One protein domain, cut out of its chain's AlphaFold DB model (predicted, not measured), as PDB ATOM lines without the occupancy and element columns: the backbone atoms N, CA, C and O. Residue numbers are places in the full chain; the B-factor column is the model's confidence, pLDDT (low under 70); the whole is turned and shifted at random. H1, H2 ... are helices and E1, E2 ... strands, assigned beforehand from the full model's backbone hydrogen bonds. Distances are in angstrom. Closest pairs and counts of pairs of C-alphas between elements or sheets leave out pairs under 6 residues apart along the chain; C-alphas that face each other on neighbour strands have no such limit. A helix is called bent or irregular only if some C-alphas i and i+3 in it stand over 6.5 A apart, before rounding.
ATOM      1  N   LEU A 119     149.564 197.838 222.161       31.95
ATOM      2  CA  LEU A 119     149.678 198.984 221.225       31.95
ATOM      3  C   LEU A 119     149.113 198.907 219.773       31.95
ATOM      4  O   LEU A 119     149.503 199.692 218.905       31.95
ATOM      5  N   TYR A 120     148.232 197.967 219.455       37.19
ATOM      6  CA  TYR A 120     147.988 197.468 218.107       37.19
ATOM      7  C   TYR A 120     146.801 198.121 217.391       37.19
ATOM      8  O   TYR A 120     146.850 198.261 216.170       37.19
ATOM      9  N   LEU A 121     145.760 198.563 218.099       30.52
ATOM     10  CA  LEU A 121     144.607 199.220 217.466       30.52
ATOM     11  C   LEU A 121     144.910 200.640 216.942       30.52
ATOM     12  O   LEU A 121     144.580 200.897 215.782       30.52
ATOM     13  N   PRO A 122     145.623 201.530 217.670       32.56
ATOM     14  CA  PRO A 122     145.890 202.892 217.188       32.56
ATOM     15  C   PRO A 122     146.722 202.923 215.897       32.56
ATOM     16  O   PRO A 122     146.465 203.714 214.990       32.56
ATOM     17  N   ASN A 123     147.703 202.021 215.791       38.41
ATOM     18  CA  ASN A 123     148.552 201.912 214.608       38.41
ATOM     19  C   ASN A 123     147.820 201.242 213.440       38.41
ATOM     20  O   ASN A 123     148.042 201.625 212.297       38.41
ATOM     21  N   ALA A 124     146.924 200.286 213.698       40.84
ATOM     22  CA  ALA A 124     146.134 199.645 212.649       40.84
ATOM     23  C   ALA A 124     145.079 200.580 212.041       40.84
ATOM     24  O   ALA A 124     144.861 200.548 210.830       40.84
ATOM     25  N   GLU A 125     144.458 201.437 212.853       44.94
ATOM     26  CA  GLU A 125     143.521 202.460 212.379       44.94
ATOM     27  C   GLU A 125     144.235 203.552 211.578       44.94
ATOM     28  O   GLU A 125     143.806 203.860 210.462       44.94
ATOM     29  N   PHE A 126     145.363 204.065 212.089       50.31
ATOM     30  CA  PHE A 126     146.231 204.989 211.352       50.31
ATOM     31  C   PHE A 126     146.632 204.402 210.000       50.31
ATOM     32  O   PHE A 126     146.519 205.055 208.969       50.31
ATOM     33  N   LEU A 127     147.049 203.143 209.987       51.12
ATOM     34  CA  LEU A 127     147.527 202.476 208.790       51.12
ATOM     35  C   LEU A 127     146.399 202.180 207.801       51.12
ATOM     36  O   LEU A 127     146.570 202.387 206.605       51.12
ATOM     37  N   SER A 128     145.209 201.799 208.272       49.75
ATOM     38  CA  SER A 128     144.018 201.692 207.419       49.75
ATOM     39  C   SER A 128     143.662 203.031 206.766       49.75
ATOM     40  O   SER A 128     143.357 203.069 205.573       49.75
ATOM     41  N   ALA A 129     143.721 204.129 207.524       51.62
ATOM     42  CA  ALA A 129     143.471 205.474 207.011       51.62
ATOM     43  C   ALA A 129     144.552 205.914 206.012       51.62
ATOM     44  O   ALA A 129     144.219 206.382 204.926       51.62
ATOM     45  N   PHE A 130     145.823 205.677 206.337       55.12
ATOM     46  CA  PHE A 130     146.974 205.954 205.480       55.12
ATOM     47  C   PHE A 130     146.872 205.215 204.138       55.12
ATOM     48  O   PHE A 130     146.993 205.822 203.078       55.12
ATOM     49  N   MET A 131     146.540 203.919 204.156       54.84
ATOM     50  CA  MET A 131     146.342 203.122 202.936       54.84
ATOM     51  C   MET A 131     145.163 203.627 202.091       54.84
ATOM     52  O   MET A 131     145.255 203.677 200.864       54.84
ATOM     53  N   LYS A 132     144.051 204.022 202.725       56.91
ATOM     54  CA  LYS A 132     142.893 204.602 202.021       56.91
ATOM     55  C   LYS A 132     143.233 205.951 201.390       56.91
ATOM     56  O   LYS A 132     142.846 206.187 200.249       56.91
ATOM     57  N   GLY A 133     143.959 206.810 202.103       58.62
ATOM     58  CA  GLY A 133     144.398 208.102 201.582       58.62
ATOM     59  C   GLY A 133     145.339 207.950 200.389       58.62
ATOM     60  O   GLY A 133     145.084 208.554 199.352       58.62
ATOM     61  N   LEU A 134     146.327 207.052 200.471       63.94
ATOM     62  CA  LEU A 134     147.194 206.717 199.335       63.94
ATOM     63  C   LEU A 134     146.412 206.183 198.127       63.94
ATOM     64  O   LEU A 134     146.682 206.574 196.993       63.94
ATOM     65  N   SER A 135     145.420 205.315 198.350       61.28
ATOM     66  CA  SER A 135     144.568 204.816 197.265       61.28
ATOM     67  C   SER A 135     143.757 205.934 196.605       61.28
ATOM     68  O   SER A 135     143.588 205.916 195.387       61.28
ATOM     69  N   ASN A 136     143.231 206.882 197.384       60.53
ATOM     70  CA  ASN A 136     142.481 208.021 196.850       60.53
ATOM     71  C   ASN A 136     143.390 208.963 196.055       60.53
ATOM     72  O   ASN A 136     142.997 209.411 194.982       60.53
ATOM     73  N   LEU A 137     144.609 209.201 196.546       68.00
ATOM     74  CA  LEU A 137     145.633 209.986 195.859       68.00
ATOM     75  C   LEU A 137     145.941 209.387 194.485       68.00
ATOM     76  O   LEU A 137     145.752 210.043 193.470       68.00
ATOM     77  N   ILE A 138     146.282 208.095 194.429       65.88
ATOM     78  CA  ILE A 138     146.580 207.399 193.165       65.88
ATOM     79  C   ILE A 138     145.407 207.476 192.169       65.88
ATOM     80  O   ILE A 138     145.625 207.543 190.960       65.88
ATOM     81  N   GLN A 139     144.162 207.445 192.655       66.44
ATOM     82  CA  GLN A 139     142.972 207.582 191.809       66.44
ATOM     83  C   GLN A 139     142.745 209.015 191.308       66.44
ATOM     84  O   GLN A 139     142.149 209.176 190.242       66.44
ATOM     85  N   GLY A 140     143.182 210.017 192.076       66.38
ATOM     86  CA  GLY A 140     143.053 211.442 191.768       66.38
ATOM     87  C   GLY A 140     144.115 211.980 190.804       66.38
ATOM     88  O   GLY A 140     143.834 212.946 190.096       66.38
ATOM     89  N   VAL A 141     145.284 211.336 190.723       78.88
ATOM     90  CA  VAL A 141     146.373 211.719 189.808       78.88
ATOM     91  C   VAL A 141     145.924 211.635 188.342       78.88
ATOM     92  O   VAL A 141     145.275 210.669 187.914       78.88
ATOM     93  N   GLY A 142     146.306 212.644 187.550       78.88
ATOM     94  CA  GLY A 142     146.053 212.694 186.111       78.88
ATOM     95  C   GLY A 142     146.625 211.470 185.391       78.88
ATOM     96  O   GLY A 142     147.674 210.950 185.760       78.88
ATOM     97  N   LYS A 143     145.931 210.968 184.362       80.38
ATOM     98  CA  LYS A 143     146.358 209.757 183.645       80.38
ATOM     99  C   LYS A 143     147.002 210.087 182.304       80.38
ATOM    100  O   LYS A 143     146.421 210.809 181.499       80.38
ATOM    101  N   VAL A 144     148.144 209.468 182.032       74.12
ATOM    102  CA  VAL A 144     148.840 209.476 180.744       74.12
ATOM    103  C   VAL A 144     148.619 208.153 180.017       74.12
ATOM    104  O   VAL A 144     148.652 207.074 180.610       74.12
ATOM    105  N   ASN A 145     148.379 208.218 178.709       70.69
ATOM    106  CA  ASN A 145     148.258 207.013 177.895       70.69
ATOM    107  C   ASN A 145     149.633 206.377 177.696       70.69
ATOM    108  O   ASN A 145     150.538 206.980 177.125       70.69
ATOM    109  N   THR A 146     149.770 205.131 178.129       50.81
ATOM    110  CA  THR A 146     150.973 204.323 177.933       50.81
ATOM    111  C   THR A 146     150.771 203.349 176.776       50.81
ATOM    112  O   THR A 146     149.689 202.788 176.594       50.81
ATOM    113  N   GLN A 147     151.836 203.109 176.004       37.06
ATOM    114  CA  GLN A 147     151.803 202.291 174.785       37.06
ATOM    115  C   GLN A 147     151.332 200.844 175.020       37.06
ATOM    116  O   GLN A 147     150.804 200.209 174.111       37.06
ATOM    117  N   HIS A 148     151.519 200.318 176.231       33.84
ATOM    118  CA  HIS A 148     151.226 198.923 176.567       33.84
ATOM    119  C   HIS A 148     150.094 198.746 177.581       33.84
ATOM    120  O   HIS A 148     149.563 197.643 177.690       33.84
ATOM    121  N   PHE A 149     149.729 199.790 178.330       40.53
ATOM    122  CA  PHE A 149     148.862 199.655 179.506       40.53
ATOM    123  C   PHE A 149     147.724 200.681 179.538       40.53
ATOM    124  O   PHE A 149     147.042 200.813 180.552       40.53
ATOM    125  N   GLY A 150     147.512 201.419 178.444       57.19
ATOM    126  CA  GLY A 150     146.470 202.439 178.372       57.19
ATOM    127  C   GLY A 150     146.690 203.566 179.393       57.19
ATOM    128  O   GLY A 150     147.842 203.843 179.744       57.19
ATOM    129  N   PRO A 151     145.619 204.229 179.861       61.75
ATOM    130  CA  PRO A 151     145.718 205.331 180.815       61.75
ATOM    131  C   PRO A 151     146.262 204.870 182.178       61.75
ATOM    132  O   PRO A 151     145.584 204.146 182.910       61.75
ATOM    133  N   GLN A 152     147.455 205.333 182.546       62.00
ATOM    134  CA  GLN A 152     148.095 205.108 183.848       62.00
ATOM    135  C   GLN A 152     148.330 206.447 184.554       62.00
ATOM    136  O   GLN A 152     148.494 207.440 183.850       62.00
ATOM    137  N   PRO A 153     148.350 206.516 185.898       70.19
ATOM    138  CA  PRO A 153     148.731 207.738 186.609       70.19
ATOM    139  C   PRO A 153     150.067 208.281 186.095       70.19
ATOM    140  O   PRO A 153     150.997 207.497 185.890       70.19
ATOM    141  N   ASP A 154     150.150 209.593 185.872       80.00
ATOM    142  CA  ASP A 154     151.393 210.262 185.496       80.00
ATOM    143  C   ASP A 154     152.463 209.981 186.567       80.00
ATOM    144  O   ASP A 154     152.263 210.344 187.730       80.00
ATOM    145  N   PRO A 155     153.579 209.313 186.219       78.56
ATOM    146  CA  PRO A 155     154.606 208.950 187.185       78.56
ATOM    147  C   PRO A 155     155.230 210.144 187.909       78.56
ATOM    148  O   PRO A 155     155.539 210.023 189.091       78.56
ATOM    149  N   GLU A 156     155.424 211.278 187.232       85.19
ATOM    150  CA  GLU A 156     156.077 212.446 187.834       85.19
ATOM    151  C   GLU A 156     155.114 213.190 188.759       85.19
ATOM    152  O   GLU A 156     155.478 213.522 189.887       85.19
ATOM    153  N   GLN A 157     153.852 213.348 188.345       86.38
ATOM    154  CA  GLN A 157     152.813 213.899 189.219       86.38
ATOM    155  C   GLN A 157     152.578 212.997 190.439       86.38
ATOM    156  O   GLN A 157     152.513 213.483 191.567       86.38
ATOM    157  N   LEU A 158     152.521 211.675 190.236       82.62
ATOM    158  CA  LEU A 158     152.332 210.710 191.315       82.62
ATOM    159  C   LEU A 158     153.465 210.779 192.345       82.62
ATOM    160  O   LEU A 158     153.182 210.702 193.535       82.62
ATOM    161  N   LYS A 159     154.727 210.929 191.925       86.69
ATOM    162  CA  LYS A 159     155.867 211.091 192.849       86.69
ATOM    163  C   LYS A 159     155.708 212.323 193.736       86.69
ATOM    164  O   LYS A 159     155.897 212.221 194.947       86.69
ATOM    165  N   VAL A 160     155.358 213.468 193.144       86.81
ATOM    166  CA  VAL A 160     155.178 214.735 193.872       86.81
ATOM    167  C   VAL A 160     154.039 214.611 194.879       86.81
ATOM    168  O   VAL A 160     154.264 214.804 196.073       86.81
ATOM    169  N   GLU A 161     152.854 214.186 194.431       80.94
ATOM    170  CA  GLU A 161     151.688 214.046 195.309       80.94
ATOM    171  C   GLU A 161     151.940 213.013 196.419       80.94
ATOM    172  O   GLU A 161     151.632 213.255 197.587       80.94
ATOM    173  N   TYR A 162     152.546 211.865 196.091       81.25
ATOM    174  CA  TYR A 162     152.854 210.821 197.071       81.25
ATOM    175  C   TYR A 162     153.833 211.326 198.134       81.25
ATOM    176  O   TYR A 162     153.626 211.082 199.324       81.25
ATOM    177  N   LYS A 163     154.885 212.047 197.730       85.06
ATOM    178  CA  LYS A 163     155.844 212.653 198.656       85.06
ATOM    179  C   LYS A 163     155.164 213.653 199.591       85.06
ATOM    180  O   LYS A 163     155.336 213.537 200.801       85.06
ATOM    181  N   GLU A 164     154.386 214.589 199.050       81.00
ATOM    182  CA  GLU A 164     153.659 215.589 199.842       81.00
ATOM    183  C   GLU A 164     152.714 214.926 200.848       81.00
ATOM    184  O   GLU A 164     152.690 215.290 202.025       81.00
ATOM    185  N   TYR A 165     151.992 213.890 200.414       76.06
ATOM    186  CA  TYR A 165     151.117 213.124 201.290       76.06
ATOM    187  C   TYR A 165     151.889 212.419 202.409       76.06
ATOM    188  O   TYR A 165     151.470 212.463 203.566       76.06
ATOM    189  N   VAL A 166     153.013 211.767 202.100       73.31
ATOM    190  CA  VAL A 166     153.828 211.094 203.120       73.31
ATOM    191  C   VAL A 166     154.409 212.110 204.103       73.31
ATOM    192  O   VAL A 166     154.231 211.922 205.305       73.31
ATOM    193  N   ASP A 167     155.018 213.199 203.628       74.56
ATOM    194  CA  ASP A 167     155.563 214.268 204.478       74.56
ATOM    195  C   ASP A 167     154.490 214.847 205.423       74.56
ATOM    196  O   ASP A 167     154.756 215.054 206.607       74.56
ATOM    197  N   ALA A 168     153.254 215.033 204.940       68.06
ATOM    198  CA  ALA A 168     152.143 215.547 205.743       68.06
ATOM    199  C   ALA A 168     151.614 214.560 206.804       68.06
ATOM    200  O   ALA A 168     150.977 214.982 207.772       68.06
ATOM    201  N   ASN A 169     151.842 213.253 206.629       64.00
ATOM    202  CA  ASN A 169     151.317 212.199 207.506       64.00
ATOM    203  C   ASN A 169     152.382 211.547 208.406       64.00
ATOM    204  O   ASN A 169     152.036 210.723 209.261       64.00
ATOM    205  N   LEU A 170     153.664 211.889 208.245       69.56
ATOM    206  CA  LEU A 170     154.716 211.448 209.157       69.56
ATOM    207  C   LEU A 170     154.636 212.175 210.505       69.56
ATOM    208  O   LEU A 170     154.168 213.308 210.628       69.56
ATOM    209  N   TYR A 171     155.096 211.494 211.552       68.75
ATOM    210  CA  TYR A 171     155.164 212.079 212.880       68.75
ATOM    211  C   TYR A 171     156.383 212.991 212.979       68.75
ATOM    212  O   TYR A 171     157.519 212.527 212.954       68.75
ATOM    213  N   ASN A 172     156.118 214.282 213.165       72.50
ATOM    214  CA  ASN A 172     157.137 215.266 213.491       72.50
ATOM    215  C   ASN A 172     157.457 215.193 214.994       72.50
ATOM    216  O   ASN A 172     156.583 215.521 215.807       72.50
ATOM    217  N   PRO A 173     158.678 214.793 215.396       71.56
ATOM    218  CA  PRO A 173     159.045 214.769 216.805       71.56
ATOM    219  C   PRO A 173     159.111 216.193 217.393       71.56
ATOM    220  O   PRO A 173     159.264 217.167 216.636       71.56
ATOM    221  N   PRO A 174     159.017 216.333 218.734       79.88
ATOM    222  CA  PRO A 174     159.230 217.606 219.424       79.88
ATOM    223  C   PRO A 174     160.563 218.243 219.020       79.88
ATOM    224  O   PRO A 174     161.536 217.521 218.803       79.88
ATOM    225  N   SER A 175     160.634 219.578 218.962       83.06
ATOM    226  CA  SER A 175     161.834 220.300 218.498       83.06
ATOM    227  C   SER A 175     163.099 219.876 219.242       83.06
ATOM    228  O   SER A 175     164.085 219.545 218.604       83.06
ATOM    229  N   ALA A 176     163.029 219.730 220.567       80.25
ATOM    230  CA  ALA A 176     164.155 219.274 221.385       80.25
ATOM    231  C   ALA A 176     164.673 217.872 221.008       80.25
ATOM    232  O   ALA A 176     165.846 217.580 221.195       80.25
ATOM    233  N   VAL A 177     163.807 216.986 220.504       81.62
ATOM    234  CA  VAL A 177     164.202 215.656 220.009       81.62
ATOM    235  C   VAL A 177     164.769 215.772 218.595       81.62
ATOM    236  O   VAL A 177     165.764 215.128 218.282       81.62
ATOM    237  N   ARG A 178     164.174 216.622 217.752       85.38
ATOM    238  CA  ARG A 178     164.662 216.884 216.394       85.38
ATOM    239  C   ARG A 178     166.062 217.489 216.394       85.38
ATOM    240  O   ARG A 178     166.915 216.997 215.672       85.38
ATOM    241  N   GLU A 179     166.318 218.452 217.275       86.12
ATOM    242  CA  GLU A 179     167.636 219.061 217.491       86.12
ATOM    243  C   GLU A 179     168.704 218.003 217.817       86.12
ATOM    244  O   GLU A 179     169.849 218.134 217.394       86.12
ATOM    245  N   LYS A 180     168.342 216.913 218.514       87.62
ATOM    246  CA  LYS A 180     169.262 215.790 218.765       87.62
ATOM    247  C   LYS A 180     169.566 214.984 217.508       87.62
ATOM    248  O   LYS A 180     170.721 214.640 217.291       87.62
ATOM    249  N   PHE A 181     168.577 214.720 216.662       84.25
ATOM    250  CA  PHE A 181     168.810 214.050 215.377       84.25
ATOM    251  C   PHE A 181     169.556 214.937 214.371       84.25
ATOM    252  O   PHE A 181     170.401 214.444 213.631       84.25
ATOM    253  N   GLU A 182     169.310 216.245 214.370       84.06
ATOM    254  CA  GLU A 182     170.090 217.206 213.581       84.06
ATOM    255  C   GLU A 182     171.548 217.256 214.063       84.06
ATOM    256  O   GLU A 182     172.465 217.253 213.244       84.06
ATOM    257  N   ALA A 183     171.775 217.205 215.381       77.38
ATOM    258  CA  ALA A 183     173.113 217.094 215.954       77.38
ATOM    259  C   ALA A 183     173.809 215.771 215.587       77.38
ATOM    260  O   ALA A 183     174.993 215.809 215.267       77.38
ATOM    261  N   ILE A 184     173.092 214.632 215.560       77.19
ATOM    262  CA  ILE A 184     173.612 213.346 215.045       77.19
ATOM    263  C   ILE A 184     174.171 213.552 213.637       77.19
ATOM    264  O   ILE A 184     175.333 213.250 213.390       77.19
ATOM    265  N   LEU A 185     173.358 214.099 212.730       73.31
ATOM    266  CA  LEU A 185     173.730 214.275 211.323       73.31
ATOM    267  C   LEU A 185     174.896 215.256 211.135       73.31
ATOM    268  O   LEU A 185     175.664 215.116 210.189       73.31
ATOM    269  N   ALA A 186     175.039 216.242 212.022       79.06
ATOM    270  CA  ALA A 186     176.121 217.219 211.968       79.06
ATOM    271  C   ALA A 186     177.431 216.728 212.605       79.06
ATOM    272  O   ALA A 186     178.500 217.212 212.236       79.06
ATOM    273  N   ALA A 187     177.362 215.805 213.572       72.69
ATOM    274  CA  ALA A 187     178.510 215.415 214.383       72.69
ATOM    275  C   ALA A 187     179.596 214.682 213.582       72.69
ATOM    276  O   ALA A 187     180.772 214.855 213.888       72.69
ATOM    277  N   ASN A 188     179.220 213.875 212.577       78.25
ATOM    278  CA  ASN A 188     180.129 212.976 211.840       78.25
ATOM    279  C   ASN A 188     181.085 212.175 212.755       78.25
ATOM    280  O   ASN A 188     182.187 211.809 212.351       78.25
ATOM    281  N   ASP A 189     180.657 211.910 213.990       86.88
ATOM    282  CA  ASP A 189     181.435 211.252 215.034       86.88
ATOM    283  C   ASP A 189     180.612 210.093 215.621       86.88
ATOM    284  O   ASP A 189     179.564 210.341 216.232       86.88
ATOM    285  N   PRO A 190     181.044 208.831 215.442       89.25
ATOM    286  CA  PRO A 190     180.296 207.669 215.909       89.25
ATOM    287  C   PRO A 190     180.118 207.640 217.433       89.25
ATOM    288  O   PRO A 190     179.094 207.133 217.899       89.25
ATOM    289  N   GLU A 191     181.054 208.190 218.216       90.38
ATOM    290  CA  GLU A 191     180.935 208.223 219.680       90.38
ATOM    291  C   GLU A 191     179.825 209.183 220.116       90.38
ATOM    292  O   GLU A 191     178.926 208.793 220.868       90.38
ATOM    293  N   ALA A 192     179.818 210.407 219.577       89.31
ATOM    294  CA  ALA A 192     178.748 211.373 219.818       89.31
ATOM    295  C   ALA A 192     177.375 210.853 219.355       89.31
ATOM    296  O   ALA A 192     176.388 210.974 220.082       89.31
ATOM    297  N   MET A 193     177.296 210.225 218.176       90.50
ATOM    298  CA  MET A 193     176.042 209.641 217.679       90.50
ATOM    299  C   MET A 193     175.531 208.502 218.577       90.50
ATOM    300  O   MET A 193     174.326 208.389 218.809       90.50
ATOM    301  N   THR A 194     176.438 207.677 219.104       92.38
ATOM    302  CA  THR A 194     176.120 206.583 220.034       92.38
ATOM    303  C   THR A 194     175.590 207.122 221.366       92.38
ATOM    304  O   THR A 194     174.518 206.711 221.814       92.38
ATOM    305  N   ALA A 195     176.262 208.125 221.944       91.38
ATOM    306  CA  ALA A 195     175.859 208.752 223.207       91.38
ATOM    307  C   ALA A 195     174.431 209.327 223.167       91.38
ATOM    308  O   ALA A 195     173.706 209.301 224.171       91.38
ATOM    309  N   ILE A 196     173.993 209.799 221.994       91.00
ATOM    310  CA  ILE A 196     172.641 210.324 221.809       91.00
ATOM    311  C   ILE A 196     171.582 209.229 222.000       91.00
ATOM    312  O   ILE A 196     170.568 209.487 222.655       91.00
ATOM    313  N   TYR A 197     171.811 208.013 221.501       91.06
ATOM    314  CA  TYR A 197     170.896 206.885 221.706       91.06
ATOM    315  C   TYR A 197     171.001 206.278 223.109       91.06
ATOM    316  O   TYR A 197     169.971 205.963 223.709       91.06
ATOM    317  N   ASP A 198     172.213 206.163 223.647       90.00
ATOM    318  CA  ASP A 198     172.452 205.484 224.922       90.00
ATOM    319  C   ASP A 198     171.976 206.297 226.131       90.00
ATOM    320  O   ASP A 198     171.506 205.740 227.131       90.00
ATOM    321  N   HIS A 199     172.102 207.628 226.068       88.81
ATOM    322  CA  HIS A 199     171.911 208.489 227.236       88.81
ATOM    323  C   HIS A 199     171.028 209.703 226.959       88.81
ATOM    324  O   HIS A 199     170.075 209.936 227.706       88.81
ATOM    325  N   GLU A 200     171.289 210.475 225.900       90.12
ATOM    326  CA  GLU A 200     170.638 211.783 225.743       90.12
ATOM    327  C   GLU A 200     169.150 211.689 225.394       90.12
ATOM    328  O   GLU A 200     168.328 212.362 226.024       90.12
ATOM    329  N   LEU A 201     168.782 210.856 224.412       87.94
ATOM    330  CA  LEU A 201     167.387 210.635 224.026       87.94
ATOM    331  C   LEU A 201     166.580 209.984 225.159       87.94
ATOM    332  O   LEU A 201     165.524 210.535 225.484       87.94
ATOM    333  N   PRO A 202     167.034 208.887 225.804       86.62
ATOM    334  CA  PRO A 202     166.357 208.327 226.975       86.62
ATOM    335  C   PRO A 202     166.100 209.354 228.080       86.62
ATOM    336  O   PRO A 202     164.976 209.468 228.575       86.62
ATOM    337  N   ASP A 203     167.118 210.134 228.450       86.75
ATOM    338  CA  ASP A 203     166.998 211.145 229.500       86.75
ATOM    339  C   ASP A 203     166.029 212.257 229.113       86.75
ATOM    340  O   ASP A 203     165.211 212.684 229.933       86.75
ATOM    341  N   LEU A 204     166.092 212.729 227.869       82.25
ATOM    342  CA  LEU A 204     165.194 213.759 227.365       82.25
ATOM    343  C   LEU A 204     163.741 213.273 227.369       82.25
ATOM    344  O   LEU A 204     162.857 213.983 227.855       82.25
ATOM    345  N   ILE A 205     163.503 212.058 226.868       74.25
ATOM    346  CA  ILE A 205     162.183 211.426 226.828       74.25
ATOM    347  C   ILE A 205     161.619 211.279 228.237       74.25
ATOM    348  O   ILE A 205     160.467 211.635 228.464       74.25
ATOM    349  N   GLN A 206     162.429 210.819 229.188       75.50
ATOM    350  CA  GLN A 206     162.004 210.636 230.569       75.50
ATOM    351  C   GLN A 206     161.714 211.970 231.266       75.50
ATOM    352  O   GLN A 206     160.654 212.130 231.866       75.50
ATOM    353  N   ARG A 207     162.621 212.951 231.171       75.81
ATOM    354  CA  ARG A 207     162.469 214.266 231.826       75.81
ATOM    355  C   ARG A 207     161.267 215.046 231.308       75.81
ATOM    356  O   ARG A 207     160.704 215.856 232.040       75.81
ATOM    357  N   LYS A 208     160.917 214.858 230.037       71.69
ATOM    358  CA  LYS A 208     159.816 215.566 229.374       71.69
ATOM    359  C   LYS A 208     158.566 214.706 229.192       71.69
ATOM    360  O   LYS A 208     157.587 215.206 228.645       71.69
ATOM    361  N   SER A 209     158.594 213.450 229.638       65.94
ATOM    362  CA  SER A 209     157.533 212.456 229.427       65.94
ATOM    363  C   SER A 209     157.089 212.362 227.959       65.94
ATOM    364  O   SER A 209     155.897 212.337 227.656       65.94
ATOM    365  N   TYR A 210     158.047 212.364 227.026       64.81
ATOM    366  CA  TYR A 210     157.739 212.260 225.601       64.81
ATOM    367  C   TYR A 210     157.302 210.841 225.213       64.81
ATOM    368  O   TYR A 210     157.752 209.842 225.768       64.81
ATOM    369  N   HIS A 211     156.459 210.754 224.184       64.62
ATOM    370  CA  HIS A 211     156.037 209.494 223.577       64.62
ATOM    371  C   HIS A 211     156.280 209.551 222.068       64.62
ATOM    372  O   HIS A 211     155.506 210.153 221.323       64.62
ATOM    373  N   LEU A 212     157.381 208.944 221.619       64.50
ATOM    374  CA  LEU A 212     157.824 209.000 220.226       64.50
ATOM    375  C   LEU A 212     157.113 207.960 219.353       64.50
ATOM    376  O   LEU A 212     157.128 206.770 219.662       64.50
ATOM    377  N   LYS A 213     156.533 208.362 218.217       68.50
ATOM    378  CA  LYS A 213     155.921 207.424 217.254       68.50
ATOM    379  C   LYS A 213     156.966 206.872 216.277       68.50
ATOM    380  O   LYS A 213     156.904 207.143 215.083       68.50
ATOM    381  N   VAL A 214     157.912 206.078 216.781       70.75
ATOM    382  CA  VAL A 214     159.132 205.655 216.055       70.75
ATOM    383  C   VAL A 214     158.891 204.973 214.699       70.75
ATOM    384  O   VAL A 214     159.704 205.105 213.789       70.75
ATOM    385  N   LEU A 215     157.754 204.293 214.509       67.88
ATOM    386  CA  LEU A 215     157.400 203.691 213.216       67.88
ATOM    387  C   LEU A 215     157.118 204.734 212.125       67.88
ATOM    388  O   LEU A 215     157.407 204.469 210.959       67.88
ATOM    389  N   ALA A 216     156.592 205.899 212.505       68.81
ATOM    390  CA  ALA A 216     156.223 207.003 211.620       68.81
ATOM    391  C   ALA A 216     157.204 208.189 211.700       68.81
ATOM    392  O   ALA A 216     156.891 209.265 211.200       68.81
ATOM    393  N   MET A 217     158.364 208.008 212.339       74.94
ATOM    394  CA  MET A 217     159.453 208.989 212.373       74.94
ATOM    395  C   MET A 217     160.397 208.767 211.202       74.94
ATOM    396  O   MET A 217     160.848 207.638 210.979       74.94
ATOM    397  N   LYS A 218     160.728 209.842 210.488       79.12
ATOM    398  CA  LYS A 218     161.702 209.793 209.392       79.12
ATOM    399  C   LYS A 218     163.120 209.599 209.930       79.12
ATOM    400  O   LYS A 218     163.887 208.845 209.348       79.12
ATOM    401  N   GLU A 219     163.420 210.218 211.066       82.69
ATOM    402  CA  GLU A 219     164.741 210.312 211.698       82.69
ATOM    403  C   GLU A 219     165.272 208.969 212.225       82.69
ATOM    404  O   GLU A 219     166.465 208.816 212.452       82.69
ATOM    405  N   ILE A 220     164.394 207.976 212.406       79.62
ATOM    406  CA  ILE A 220     164.743 206.632 212.897       79.62
ATOM    407  C   ILE A 220     165.156 205.683 211.749       79.62
ATOM    408  O   ILE A 220     165.596 204.564 211.998       79.62
ATOM    409  N   GLY A 221     165.024 206.089 210.481       81.75
ATOM    410  CA  GLY A 221     165.461 205.301 209.322       81.75
ATOM    411  C   GLY A 221     166.492 206.036 208.462       81.75
ATOM    412  O   GLY A 221     166.603 207.257 208.552       81.75
ATOM    413  N   PRO A 222     167.217 205.322 207.583       84.19
ATOM    414  CA  PRO A 222     168.172 205.960 206.688       84.19
ATOM    415  C   PRO A 222     167.435 206.822 205.653       84.19
ATOM    416  O   PRO A 222     166.354 206.457 205.177       84.19
ATOM    417  N   ALA A 223     168.027 207.957 205.268       82.06
ATOM    418  CA  ALA A 223     167.424 208.887 204.308       82.06
ATOM    419  C   ALA A 223     167.130 208.215 202.954       82.06
ATOM    420  O   ALA A 223     166.070 208.424 202.367       82.06
ATOM    421  N   SER A 224     168.002 207.308 202.514       81.25
ATOM    422  CA  SER A 224     167.809 206.522 201.292       81.25
ATOM    423  C   SER A 224     166.546 205.648 201.318       81.25
ATOM    424  O   SER A 224     165.900 205.486 200.284       81.25
ATOM    425  N   PHE A 225     166.133 205.136 202.485       83.19
ATOM    426  CA  PHE A 225     164.860 204.419 202.633       83.19
ATOM    427  C   PHE A 225     163.663 205.360 202.417       83.19
ATOM    428  O   PHE A 225     162.642 204.943 201.858       83.19
ATOM    429  N   TYR A 226     163.791 206.634 202.811       80.94
ATOM    430  CA  TYR A 226     162.759 207.665 202.630       80.94
ATOM    431  C   TYR A 226     162.522 207.967 201.171       80.94
ATOM    432  O   TYR A 226     161.397 207.880 200.666       80.94
ATOM    433  N   ASP A 227     163.622 208.281 200.503       83.50
ATOM    434  CA  ASP A 227     163.617 208.667 199.109       83.50
ATOM    435  C   ASP A 227     163.158 207.494 198.239       83.50
ATOM    436  O   ASP A 227     162.415 207.698 197.279       83.50
ATOM    437  N   ASN A 228     163.494 206.258 198.638       81.19
ATOM    438  CA  ASN A 228     162.958 205.056 198.010       81.19
ATOM    439  C   ASN A 228     161.459 204.878 198.244       81.19
ATOM    440  O   ASN A 228     160.724 204.570 197.312       81.19
ATOM    441  N   THR A 229     160.964 205.076 199.463       77.25
ATOM    442  CA  THR A 229     159.531 204.893 199.760       77.25
ATOM    443  C   THR A 229     158.657 205.899 199.003       77.25
ATOM    444  O   THR A 229     157.571 205.549 198.554       77.25
ATOM    445  N   THR A 230     159.136 207.132 198.843       78.62
ATOM    446  CA  THR A 230     158.417 208.221 198.158       78.62
ATOM    447  C   THR A 230     158.691 208.294 196.654       78.62
ATOM    448  O   THR A 230     158.070 209.088 195.956       78.62
ATOM    449  N   GLY A 231     159.600 207.456 196.142       75.31
ATOM    450  CA  GLY A 231     160.009 207.411 194.734       75.31
ATOM    451  C   GLY A 231     160.747 208.659 194.248       75.31
ATOM    452  O   GLY A 231     160.848 208.876 193.041       75.31
ATOM    453  N   VAL A 232     161.299 209.445 195.180       79.31
ATOM    454  CA  VAL A 232     162.313 210.479 194.903       79.31
ATOM    455  C   VAL A 232     163.555 209.838 194.288       79.31
ATOM    456  O   VAL A 232     164.184 210.406 193.398       79.31
ATOM    457  N   ARG A 233     163.889 208.626 194.737       70.38
ATOM    458  CA  ARG A 233     164.982 207.821 194.202       70.38
ATOM    459  C   ARG A 233     164.519 206.381 194.089       70.38
ATOM    460  O   ARG A 233     164.102 205.807 195.081       70.38
ATOM    461  N   ASP A 234     164.637 205.766 192.919       63.19
ATOM    462  CA  ASP A 234     164.564 204.308 192.847       63.19
ATOM    463  C   ASP A 234     165.914 203.751 193.308       63.19
ATOM    464  O   ASP A 234     166.947 203.964 192.669       63.19
ATOM    465  N   VAL A 235     165.928 203.118 194.482       59.94
ATOM    466  CA  VAL A 235     167.148 202.555 195.065       59.94
ATOM    467  C   VAL A 235     167.268 201.098 194.634       59.94
ATOM    468  O   VAL A 235     166.366 200.296 194.863       59.94
ATOM    469  N   SER A 236     168.393 200.761 193.996       60.31
ATOM    470  CA  SER A 236     168.758 199.372 193.706       60.31
ATOM    471  C   SER A 236     169.013 198.624 195.014       60.31
ATOM    472  O   SER A 236     169.649 199.159 195.920       60.31
ATOM    473  N   ASN A 237     168.571 197.368 195.095       61.34
ATOM    474  CA  ASN A 237     168.911 196.472 196.203       61.34
ATOM    475  C   ASN A 237     170.425 196.195 196.308       61.34
ATOM    476  O   ASN A 237     170.892 195.760 197.360       61.34
ATOM    477  N   GLN A 238     171.185 196.458 195.237       62.59
ATOM    478  CA  GLN A 238     172.632 196.267 195.186       62.59
ATOM    479  C   GLN A 238     173.353 197.302 196.051       62.59
ATOM    480  O   GLN A 238     173.216 198.510 195.861       62.59
ATOM    481  N   SER A 239     174.158 196.805 196.981       71.81
ATOM    482  CA  SER A 239     175.046 197.602 197.822       71.81
ATOM    483  C   SER A 239     176.341 196.831 198.019       71.81
ATOM    484  O   SER A 239     176.303 195.606 198.124       71.81
ATOM    485  N   ASP A 240     177.464 197.539 198.092       77.19
ATOM    486  CA  ASP A 240     178.771 196.934 198.373       77.19
ATOM    487  C   ASP A 240     178.858 196.390 199.809       77.19
ATOM    488  O   ASP A 240     179.677 195.521 200.093       77.19
ATOM    489  N   HIS A 241     177.970 196.859 200.692       85.81
ATOM    490  CA  HIS A 241     177.930 196.512 202.107       85.81
ATOM    491  C   HIS A 241     176.663 195.742 202.490       85.81
ATOM    492  O   HIS A 241     175.606 195.852 201.857       85.81
ATOM    493  N   GLY A 242     176.752 194.968 203.575       86.94
ATOM    494  CA  GLY A 242     175.608 194.254 204.149       86.94
ATOM    495  C   GLY A 242     174.562 195.177 204.789       86.94
ATOM    496  O   GLY A 242     173.421 194.755 204.996       86.94
ATOM    497  N   LEU A 243     174.937 196.429 205.070       91.25
ATOM    498  CA  LEU A 243     174.106 197.483 205.651       91.25
ATOM    499  C   LEU A 243     174.225 198.780 204.841       91.25
ATOM    500  O   LEU A 243     175.233 199.041 204.192       91.25
ATOM    501  N   ILE A 244     173.197 199.621 204.922       90.25
ATOM    502  CA  ILE A 244     173.245 200.996 204.423       90.25
ATOM    503  C   ILE A 244     174.102 201.811 205.387       90.25
ATOM    504  O   ILE A 244     173.729 201.982 206.548       90.25
ATOM    505  N   LEU A 245     175.245 202.287 204.895       89.69
ATOM    506  CA  LEU A 245     176.173 203.087 205.686       89.69
ATOM    507  C   LEU A 245     175.588 204.461 206.017       89.69
ATOM    508  O   LEU A 245     174.872 205.055 205.207       89.69
ATOM    509  N   ILE A 246     175.910 204.956 207.211       87.94
ATOM    510  CA  ILE A 246     175.690 206.358 207.566       87.94
ATOM    511  C   ILE A 246     176.757 207.182 206.841       87.94
ATOM    512  O   ILE A 246     177.930 206.803 206.830       87.94
ATOM    513  N   ASP A 247     176.354 208.295 206.230       84.62
ATOM    514  CA  ASP A 247     177.262 209.154 205.470       84.62
ATOM    515  C   ASP A 247     178.493 209.539 206.311       84.62
ATOM    516  O   ASP A 247     178.377 209.989 207.449       84.62
ATOM    517  N   GLY A 248     179.687 209.337 205.748       84.12
ATOM    518  CA  GLY A 248     180.959 209.632 206.415       84.12
ATOM    519  C   GLY A 248     181.476 208.552 207.376       84.12
ATOM    520  O   GLY A 248     182.607 208.682 207.839       84.12
ATOM    521  N   LEU A 249     180.713 207.484 207.638       90.25
ATOM    522  CA  LEU A 249     181.122 206.373 208.503       90.25
ATOM    523  C   LEU A 249     181.447 205.105 207.700       90.25
ATOM    524  O   LEU A 249     180.870 204.839 206.647       90.25
ATOM    525  N   ASN A 250     182.361 204.286 208.224       92.38
ATOM    526  CA  ASN A 250     182.605 202.937 207.704       92.38
ATOM    527  C   ASN A 250     181.575 201.920 208.251       92.38
ATOM    528  O   ASN A 250     180.664 202.283 209.003       92.38
ATOM    529  N   PHE A 251     181.709 200.643 207.872       93.12
ATOM    530  CA  PHE A 251     180.810 199.577 208.330       93.12
ATOM    531  C   PHE A 251     180.786 199.434 209.859       93.12
ATOM    532  O   PHE A 251     179.704 199.443 210.442       93.12
ATOM    533  N   ASP A 252     181.951 199.351 210.508       94.19
ATOM    534  CA  ASP A 252     182.056 199.145 211.958       94.19
ATOM    535  C   ASP A 252     181.421 200.291 212.745       94.19
ATOM    536  O   ASP A 252     180.608 200.077 213.644       94.19
ATOM    537  N   GLN A 253     181.736 201.523 212.348       94.12
ATOM    538  CA  GLN A 253     181.189 202.740 212.941       94.12
ATOM    539  C   GLN A 253     179.676 202.836 212.723       94.12
ATOM    540  O   GLN A 253     178.930 203.148 213.651       94.12
ATOM    541  N   THR A 254     179.199 202.517 211.515       93.56
ATOM    542  CA  THR A 254     177.761 202.457 211.222       93.56
ATOM    543  C   THR A 254     177.075 201.417 212.103       93.56
ATOM    544  O   THR A 254     176.044 201.702 212.714       93.56
ATOM    545  N   PHE A 255     177.634 200.208 212.188       95.50
ATOM    546  CA  PHE A 255     177.064 199.130 212.983       95.50
ATOM    547  C   PHE A 255     176.997 199.504 214.467       95.50
ATOM    548  O   PHE A 255     175.960 199.279 215.089       95.50
ATOM    549  N   GLN A 256     178.037 200.136 215.018       94.75
ATOM    550  CA  GLN A 256     178.056 200.624 216.399       94.75
ATOM    551  C   GLN A 256     176.893 201.590 216.686       94.75
ATOM    552  O   GLN A 256     176.151 201.399 217.655       94.75
ATOM    553  N   VAL A 257     176.675 202.582 215.817       93.94
ATOM    554  CA  VAL A 257     175.574 203.549 215.966       93.94
ATOM    555  C   VAL A 257     174.209 202.862 215.827       93.94
ATOM    556  O   VAL A 257     173.315 203.079 216.646       93.94
ATOM    557  N   LEU A 258     174.040 201.989 214.827       94.75
ATOM    558  CA  LEU A 258     172.787 201.257 214.598       94.75
ATOM    559  C   LEU A 258     172.468 200.255 215.717       94.75
ATOM    560  O   LEU A 258     171.301 200.056 216.056       94.75
ATOM    561  N   ASN A 259     173.481 199.634 216.320       95.38
ATOM    562  CA  ASN A 259     173.294 198.761 217.472       95.38
ATOM    563  C   ASN A 259     172.810 199.557 218.694       95.38
ATOM    564  O   ASN A 259     171.864 199.139 219.363       95.38
ATOM    565  N   SER A 260     173.376 200.742 218.924       93.88
ATOM    566  CA  SER A 260     172.942 201.664 219.985       93.88
ATOM    567  C   SER A 260     171.505 202.145 219.753       93.88
ATOM    568  O   SER A 260     170.676 202.130 220.665       93.88
ATOM    569  N   GLN A 261     171.137 202.431 218.497       93.31
ATOM    570  CA  GLN A 261     169.748 202.694 218.107       93.31
ATOM    571  C   GLN A 261     168.822 201.505 218.425       93.31
ATOM    572  O   GLN A 261     167.744 201.700 218.990       93.31
ATOM    573  N   ALA A 262     169.215 200.271 218.093       93.06
ATOM    574  CA  ALA A 262     168.419 199.080 218.388       93.06
ATOM    575  C   ALA A 262     168.209 198.892 219.900       93.06
ATOM    576  O   ALA A 262     167.085 198.629 220.336       93.06
ATOM    577  N   ARG A 263     169.259 199.084 220.712       91.62
ATOM    578  CA  ARG A 263     169.178 199.023 222.179       91.62
ATOM    579  C   ARG A 263     168.281 200.124 222.745       91.62
ATOM    580  O   ARG A 263     167.396 199.819 223.542       91.62
ATOM    581  N   PHE A 264     168.401 201.362 222.258       90.06
ATOM    582  CA  PHE A 264     167.476 202.451 222.588       90.06
ATOM    583  C   PHE A 264     166.014 202.070 222.304       90.06
ATOM    584  O   PHE A 264     165.140 202.247 223.154       90.06
ATOM    585  N   LEU A 265     165.732 201.503 221.128       85.06
ATOM    586  CA  LEU A 265     164.379 201.091 220.749       85.06
ATOM    587  C   LEU A 265     163.853 199.923 221.594       85.06
ATOM    588  O   LEU A 265     162.640 199.810 221.768       85.06
ATOM    589  N   LEU A 266     164.719 199.057 222.114       80.62
ATOM    590  CA  LEU A 266     164.315 197.939 222.968       80.62
ATOM    591  C   LEU A 266     164.112 198.349 224.426       80.62
ATOM    592  O   LEU A 266     163.155 197.903 225.054       80.62
ATOM    593  N   GLU A 267     164.998 199.186 224.956       82.81
ATOM    594  CA  GLU A 267     165.157 199.373 226.402       82.81
ATOM    595  C   GLU A 267     164.923 200.822 226.851       82.81
ATOM    596  O   GLU A 267     164.578 201.051 228.010       82.81
ATOM    597  N   GLY A 268     165.090 201.799 225.953       73.12
ATOM    598  CA  GLY A 268     165.075 203.237 226.252       73.12
ATOM    599  C   GLY A 268     163.831 203.997 225.782       73.12
ATOM    600  O   GLY A 268     163.623 205.132 226.209       73.12
ATOM    601  N   ASN A 269     162.986 203.397 224.939       69.56
ATOM    602  CA  ASN A 269     161.799 204.051 224.392       69.56
ATOM    603  C   ASN A 269     160.481 203.492 224.985       69.56
ATOM    604  O   ASN A 269     160.159 202.317 224.788       69.56
ATOM    605  N   PRO A 270     159.645 204.330 225.631       63.50
ATOM    606  CA  PRO A 270     158.393 203.888 226.247       63.50
ATOM    607  C   PRO A 270     157.311 203.470 225.246       63.50
ATOM    608  O   PRO A 270     156.338 202.842 225.648       63.50
ATOM    609  N   THR A 271     157.405 203.837 223.963       62.41
ATOM    610  CA  THR A 271     156.349 203.515 222.982       62.41
ATOM    611  C   THR A 271     156.530 202.160 222.316       62.41
ATOM    612  O   THR A 271     155.554 201.565 221.867       62.41
ATOM    613  N   THR A 272     157.761 201.658 222.250       61.59
ATOM    614  CA  THR A 272     158.057 200.318 221.737       61.59
ATOM    615  C   THR A 272     157.890 199.254 222.810       61.59
ATOM    616  O   THR A 272     157.600 198.122 222.446       61.59
ATOM    617  N   LEU A 273     158.055 199.583 224.100       62.44
ATOM    618  CA  LEU A 273     157.917 198.644 225.229       62.44
ATOM    619  C   LEU A 273     158.715 197.335 225.034       62.44
ATOM    620  O   LEU A 273     158.276 196.256 225.437       62.44
ATOM    621  N   GLY A 274     159.859 197.409 224.344       63.69
ATOM    622  CA  GLY A 274     160.677 196.244 223.998       63.69
ATOM    623  C   GLY A 274     160.035 195.261 223.008       63.69
ATOM    624  O   GLY A 274     160.432 194.097 222.948       63.69
ATOM    625  N   HIS A 275     159.048 195.688 222.213       70.88
ATOM    626  CA  HIS A 275     158.458 194.864 221.157       70.88
ATOM    627  C   HIS A 275     159.481 194.530 220.063       70.88
ATOM    628  O   HIS A 275     159.712 195.307 219.133       70.88
ATOM    629  N   LEU A 276     160.029 193.318 220.146       76.44
ATOM    630  CA  LEU A 276     161.081 192.820 219.260       76.44
ATOM    631  C   LEU A 276     160.727 192.942 217.769       76.44
ATOM    632  O   LEU A 276     161.570 193.373 216.991       76.44
ATOM    633  N   ASP A 277     159.498 192.610 217.350       74.56
ATOM    634  CA  ASP A 277     159.132 192.616 215.918       74.56
ATOM    635  C   ASP A 277     159.070 194.044 215.347       74.56
ATOM    636  O   ASP A 277     159.423 194.274 214.193       74.56
ATOM    637  N   THR A 278     158.710 195.027 216.183       75.19
ATOM    638  CA  THR A 278     158.735 196.454 215.819       75.19
ATOM    639  C   THR A 278     160.165 196.943 215.633       75.19
ATOM    640  O   THR A 278     160.462 197.613 214.645       75.19
ATOM    641  N   VAL A 279     161.063 196.583 216.554       81.88
ATOM    642  CA  VAL A 279     162.483 196.933 216.434       81.88
ATOM    643  C   VAL A 279     163.098 196.238 215.226       81.88
ATOM    644  O   VAL A 279     163.746 196.895 214.422       81.88
ATOM    645  N   ASN A 280     162.816 194.949 215.019       85.31
ATOM    646  CA  ASN A 280     163.298 194.201 213.860       85.31
ATOM    647  C   ASN A 280     162.854 194.868 212.553       85.31
ATOM    648  O   ASN A 280     163.660 195.076 211.651       85.31
ATOM    649  N   PHE A 281     161.589 195.280 212.474       80.19
ATOM    650  CA  PHE A 281     161.056 195.983 211.317       80.19
ATOM    651  C   PHE A 281     161.764 197.315 211.023       80.19
ATOM    652  O   PHE A 281     161.981 197.651 209.854       80.19
ATOM    653  N   ILE A 282     162.126 198.070 212.064       83.81
ATOM    654  CA  ILE A 282     162.917 199.299 211.937       83.81
ATOM    655  C   ILE A 282     164.336 198.968 211.473       83.81
ATOM    656  O   ILE A 282     164.788 199.545 210.487       83.81
ATOM    657  N   MET A 283     165.004 197.998 212.105       90.88
ATOM    658  CA  MET A 283     166.381 197.630 211.766       90.88
ATOM    659  C   MET A 283     166.515 197.090 210.344       90.88
ATOM    660  O   MET A 283     167.490 197.399 209.664       90.88
ATOM    661  N   LEU A 284     165.512 196.359 209.848       87.38
ATOM    662  CA  LEU A 284     165.481 195.881 208.467       87.38
ATOM    663  C   LEU A 284     165.509 197.024 207.444       87.38
ATOM    664  O   LEU A 284     166.018 196.814 206.353       87.38
ATOM    665  N   ARG A 285     165.069 198.249 207.780       86.19
ATOM    666  CA  ARG A 285     165.181 199.417 206.877       86.19
ATOM    667  C   ARG A 285     166.634 199.746 206.507       86.19
ATOM    668  O   ARG A 285     166.850 200.381 205.480       86.19
ATOM    669  N   ASN A 286     167.600 199.310 207.318       90.12
ATOM    670  CA  ASN A 286     169.033 199.478 207.075       90.12
ATOM    671  C   ASN A 286     169.639 198.352 206.222       90.12
ATOM    672  O   ASN A 286     170.819 198.414 205.901       90.12
ATOM    673  N   TYR A 287     168.863 197.330 205.848       89.12
ATOM    674  CA  TYR A 287     169.328 196.247 204.986       89.12
ATOM    675  C   TYR A 287     168.934 196.517 203.527       89.12
ATOM    676  O   TYR A 287     167.734 196.479 203.219       89.12
ATOM    677  N   PRO A 288     169.904 196.694 202.607       85.38
ATOM    678  CA  PRO A 288     169.638 196.983 201.195       85.38
ATOM    679  C   PRO A 288     168.710 195.959 200.539       85.38
ATOM    680  O   PRO A 288     167.765 196.328 199.854       85.38
ATOM    681  N   GLY A 289     168.902 194.670 200.847       80.25
ATOM    682  CA  GLY A 289     168.100 193.576 200.299       80.25
ATOM    683  C   GLY A 289     166.606 193.619 200.637       80.25
ATOM    684  O   GLY A 289     165.843 192.869 200.040       80.25
ATOM    685  N   THR A 290     166.173 194.471 201.572       81.06
ATOM    686  CA  THR A 290     164.760 194.613 201.967       81.06
ATOM    687  C   THR A 290     164.044 195.785 201.282       81.06
ATOM    688  O   THR A 290     162.859 196.017 201.542       81.06
ATOM    689  N   MET A 291     164.722 196.525 200.395       80.06
ATOM    690  CA  MET A 291     164.131 197.676 199.711       80.06
ATOM    691  C   MET A 291     163.078 197.239 198.686       80.06
ATOM    692  O   MET A 291     163.276 196.354 197.852       80.06
ATOM    693  N   CYS A 292     161.903 197.860 198.764       75.69
ATOM    694  CA  CYS A 292     160.814 197.572 197.842       75.69
ATOM    695  C   CYS A 292     161.085 198.229 196.481       75.69
ATOM    696  O   CYS A 292     161.225 199.447 196.402       75.69
ATOM    697  N   GLU A 293     161.099 197.421 195.420       73.50
ATOM    698  CA  GLU A 293     161.333 197.857 194.030       73.50
ATOM    699  C   GLU A 293     160.017 198.091 193.262       73.50
ATOM    700  O   GLU A 293     160.000 198.281 192.047       73.50
ATOM    701  N   SER A 294     158.868 198.011 193.940       70.81
ATOM    702  CA  SER A 294     157.565 198.055 193.272       70.81
ATOM    703  C   SER A 294     157.246 199.472 192.795       70.81
ATOM    704  O   SER A 294     157.566 200.426 193.503       70.81
ATOM    705  N   PRO A 295     156.576 199.659 191.647       71.00
ATOM    706  CA  PRO A 295     156.104 200.977 191.229       71.00
ATOM    707  C   PRO A 295     155.235 201.655 192.300       71.00
ATOM    708  O   PRO A 295     154.426 200.989 192.949       71.00
ATOM    709  N   LEU A 296     155.347 202.983 192.448       72.25
ATOM    710  CA  LEU A 296     154.593 203.761 193.449       72.25
ATOM    711  C   LEU A 296     153.072 203.566 193.365       72.25
ATOM    712  O   LEU A 296     152.403 203.492 194.393       72.25
ATOM    713  N   VAL A 297     152.536 203.409 192.150       65.62
ATOM    714  CA  VAL A 297     151.103 203.164 191.882       65.62
ATOM    715  C   VAL A 297     150.566 201.899 192.565       65.62
ATOM    716  O   VAL A 297     149.362 201.757 192.751       65.62
ATOM    717  N   LEU A 298     151.450 200.983 192.974       60.53
ATOM    718  CA  LEU A 298     151.092 199.761 193.697       60.53
ATOM    719  C   LEU A 298     151.210 199.914 195.222       60.53
ATOM    720  O   LEU A 298     151.205 198.907 195.930       60.53
ATOM    721  N   MET A 299     151.320 201.156 195.715       60.94
ATOM    722  CA  MET A 299     151.497 201.497 197.129       60.94
ATOM    723  C   MET A 299     152.672 200.724 197.742       60.94
ATOM    724  O   MET A 299     152.484 199.804 198.541       60.94
ATOM    725  N   ARG A 300     153.886 201.097 197.311       68.94
ATOM    726  CA  ARG A 300     155.181 200.558 197.764       68.94
ATOM    727  C   ARG A 300     155.202 200.373 199.293       68.94
ATOM    728  O   ARG A 300     154.660 201.198 200.029       68.94
ATOM    729  N   ALA A 301     155.827 199.294 199.779       64.88
ATOM    730  CA  ALA A 301     156.044 199.133 201.221       64.88
ATOM    731  C   ALA A 301     156.845 200.324 201.764       64.88
ATOM    732  O   ALA A 301     157.755 200.812 201.096       64.88
ATOM    733  N   GLY A 302     156.511 200.778 202.971       65.69
ATOM    734  CA  GLY A 302     156.991 202.059 203.483       65.69
ATOM    735  C   GLY A 302     157.298 202.059 204.974       65.69
ATOM    736  O   GLY A 302     157.523 201.017 205.592       65.69
ATOM    737  N   TYR A 303     157.311 203.255 205.562       63.62
ATOM    738  CA  TYR A 303     157.649 203.488 206.971       63.62
ATOM    739  C   TYR A 303     156.761 202.730 207.937       63.62
ATOM    740  O   TYR A 303     157.246 202.057 208.833       63.62
ATOM    741  N   SER A 304     155.457 202.808 207.740       56.81
ATOM    742  CA  SER A 304     154.472 202.189 208.620       56.81
ATOM    743  C   SER A 304     154.075 200.783 208.170       56.81
ATOM    744  O   SER A 304     153.337 200.113 208.885       56.81
ATOM    745  N   CYS A 305     154.543 200.330 206.999       59.62
ATOM    746  CA  CYS A 305     153.991 199.162 206.322       59.62
ATOM    747  C   CYS A 305     155.069 198.211 205.800       59.62
ATOM    748  O   CYS A 305     155.906 198.602 204.985       59.62
ATOM    749  N   ALA A 306     155.031 196.945 206.229       56.50
ATOM    750  CA  ALA A 306     155.994 195.939 205.784       56.50
ATOM    751  C   ALA A 306     155.769 195.404 204.370       56.50
ATOM    752  O   ALA A 306     156.699 194.889 203.755       56.50
ATOM    753  N   THR A 307     154.559 195.552 203.836       58.31
ATOM    754  CA  THR A 307     154.177 195.004 202.535       58.31
ATOM    755  C   THR A 307     153.437 196.034 201.703       58.31
ATOM    756  O   THR A 307     152.734 196.881 202.246       58.31
ATOM    757  N   CYS A 308     153.506 195.917 200.380       59.56
ATOM    758  CA  CYS A 308     152.527 196.591 199.535       59.56
ATOM    759  C   CYS A 308     151.106 196.135 199.877       59.56
ATOM    760  O   CYS A 308     150.886 194.987 200.278       59.56
ATOM    761  N   THR A 309     150.144 197.016 199.644       52.09
ATOM    762  CA  THR A 309     148.715 196.737 199.835       52.09
ATOM    763  C   THR A 309     148.072 196.111 198.603       52.09
ATOM    764  O   THR A 309     147.084 195.389 198.720       52.09
ATOM    765  N   ASP A 310     148.639 196.357 197.421       49.06
ATOM    766  CA  ASP A 310     148.172 195.774 196.172       49.06
ATOM    767  C   ASP A 310     148.716 194.349 196.005       49.06
ATOM    768  O   ASP A 310     149.928 194.132 195.971       49.06
ATOM    769  N   SER A 311     147.839 193.357 195.838       45.84
ATOM    770  CA  SER A 311     148.258 191.979 195.555       45.84
ATOM    771  C   SER A 311     149.003 191.853 194.219       45.84
ATOM    772  O   SER A 311     149.799 190.933 194.042       45.84
ATOM    773  N   ARG A 312     148.818 192.809 193.295       45.03
ATOM    774  CA  ARG A 312     149.555 192.912 192.025       45.03
ATOM    775  C   ARG A 312     150.976 193.440 192.192       45.03
ATOM    776  O   ARG A 312     151.776 193.239 191.285       45.03
ATOM    777  N   CYS A 313     151.321 194.062 193.332       50.59
ATOM    778  CA  CYS A 313     152.712 194.433 193.644       50.59
ATOM    779  C   CYS A 313     153.638 193.209 193.655       50.59
ATOM    780  O   CYS A 313     154.851 193.405 193.603       50.59
ATOM    781  N   PHE A 314     153.077 191.985 193.676       49.84
ATOM    782  CA  PHE A 314     153.789 190.709 193.658       49.84
ATOM    783  C   PHE A 314     155.066 190.828 194.456       49.84
ATOM    784  O   PHE A 314     156.151 190.730 193.893       49.84
ATOM    785  N   LEU A 315     154.864 191.202 195.724       49.50
ATOM    786  CA  LEU A 315     155.864 191.485 196.735       49.50
ATOM    787  C   LEU A 315     157.282 191.397 196.157       49.50
ATOM    788  O   LEU A 315     157.846 190.305 196.017       49.50
ATOM    789  N   THR A 316     157.809 192.541 195.729       52.44
ATOM    790  CA  THR A 316     159.196 192.613 195.273       52.44
ATOM    791  C   THR A 316     160.100 191.960 196.306       52.44
ATOM    792  O   THR A 316     159.747 191.914 197.489       52.44
ATOM    793  N   GLY A 317     161.239 191.417 195.863       58.69
ATOM    794  CA  GLY A 317     162.137 190.648 196.734       58.69
ATOM    795  C   GLY A 317     162.363 191.320 198.093       58.69
ATOM    796  O   GLY A 317     162.346 190.635 199.111       58.69
ATOM    797  N   GLY A 318     162.429 192.656 198.130       70.94
ATOM    798  CA  GLY A 318     162.537 193.426 199.364       70.94
ATOM    799  C   GLY A 318     161.355 193.335 200.336       70.94
ATOM    800  O   GLY A 318     161.578 193.051 201.509       70.94
ATOM    801  N   CYS A 319     160.101 193.499 199.887       69.31
ATOM    802  CA  CYS A 319     158.912 193.334 200.748       69.31
ATOM    803  C   CYS A 319     158.861 191.952 201.405       69.31
ATOM    804  O   CYS A 319     158.407 191.808 202.536       69.31
ATOM    805  N   LEU A 320     159.297 190.937 200.663       67.50
ATOM    806  CA  LEU A 320     159.334 189.555 201.126       67.50
ATOM    807  C   LEU A 320     160.361 189.356 202.193       67.50
ATOM    808  O   LEU A 320     160.000 189.018 203.314       67.50
TER     809      LEU A 320
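This is residues 119 to 320 of the 747 residues of an uncharacterized protein of Oikopleura dioica (UniProt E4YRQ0). Two groups of helices are joined through H5 and long unnamed links: in one, H1 and H2 run in opposite directions, partly side by side, with a small strand hairpin, E1 and E2, at the far tip; in the other, H3, the bent H4, H6 and H7 follow one another in a row of contacts, and H5, the helix nearest to the middle of the whole, packs on H2. Between the two groups look for residues 209 to 222 and much of residues 285 to 316, long links with no named element; the short H8 closes the printed part and touches no helix. The printed part has 202 residues, with eight named helices and two named strands in the order H1, E1, E2, H2, H3, H4, H5, H6, H7, H8; the one sheet, E1 - E2, is antiparallel, and the class is mostly helix. The whole is compact, with a radius of gyration of the C-alphas of 17.8 A, and the C-alphas span 55 by 39 by 27 A.

Find C-alpha 120 at (147.988, 197.468, 218.107); from there H1, residues 120 to 140, runs 30.2 A to C-alpha 140 at (143.053, 211.442, 191.768). Next come two short strands, E1 at residues 143 to 146 and E2 at residues 150 to 153. H2, residues 155 to 169, is 20.8 A long, and H3, residues 175 to 187, is 17.9 A. At residues 190 to 208 you reach H4, assigned as one helix by its hydrogen bonds but bent: C-alphas 198 and 201 are 7.3 A apart. Its arms are H4a, residues 190 to 198, and H4b, residues 201 to 208, at a steep tilt of 41 degrees. H5 holds residues 223 to 230, and H6, residues 251 to 268, is 24.1 A long. H7 holds residues 276 to 284, and H8, residues 317 to 320, ends at C-alpha 320, at (159.334, 189.555, 201.126).

Begin with H1, which touches H2 with residues 130 to 138 alone; the closest C-alphas, of Ile 138 and Leu 158, are 6.9 A apart, and the helices run opposite ways at a shallow tilt of 29 degrees. In the hairpin of E1 and E2, look at N 144 and O 152, 2.7 A apart, and N 146 and O 150, 2.8 A, both within hydrogen-bond range. H2 touches H5 at a steep tilt of 65 degrees, closest at the C-alphas of Lys 163 and Thr 230, 5.1 A. H2 and H3 are apart. H3 and H4a form a helical hairpin at 24 degrees, a shallow tilt, closest at the C-alphas of Ile 184 and Met 193, 5.2 A. H3 and H4b only just touch, with 3 pairs of C-alphas within 8 A, the closest those of Val 177 and Leu 201, 7.2 A. H4a touches H6, the same way at a shallow tilt of 11 degrees, closest at the C-alphas of Thr 194 and Val 257, 5.1 A. H6 and H7 form a helical hairpin at a shallow tilt of 26 degrees, with the C-alphas of Leu 265 and Val 279 closest, 6.3 A. Every O i to N i+4 pair is within hydrogen-bond range in H1, H2, H4b, H5, H6 and H7; H3 has 8 of 9 and H4a 4 of 5, and H8 is too short for such a pair.

The two C-alphas farthest apart, those of Gln 147 and Arg 207, are 59.3 A apart. The printed part has no cut. The links H4 to H5, H5 to H6 and H7 to H8 are long, with 14, 20 and 32 residues. The mean pLDDT of the printed part is 73.4, and 74 residues are under 70, among them residues 119 to 140 and 297 to 317.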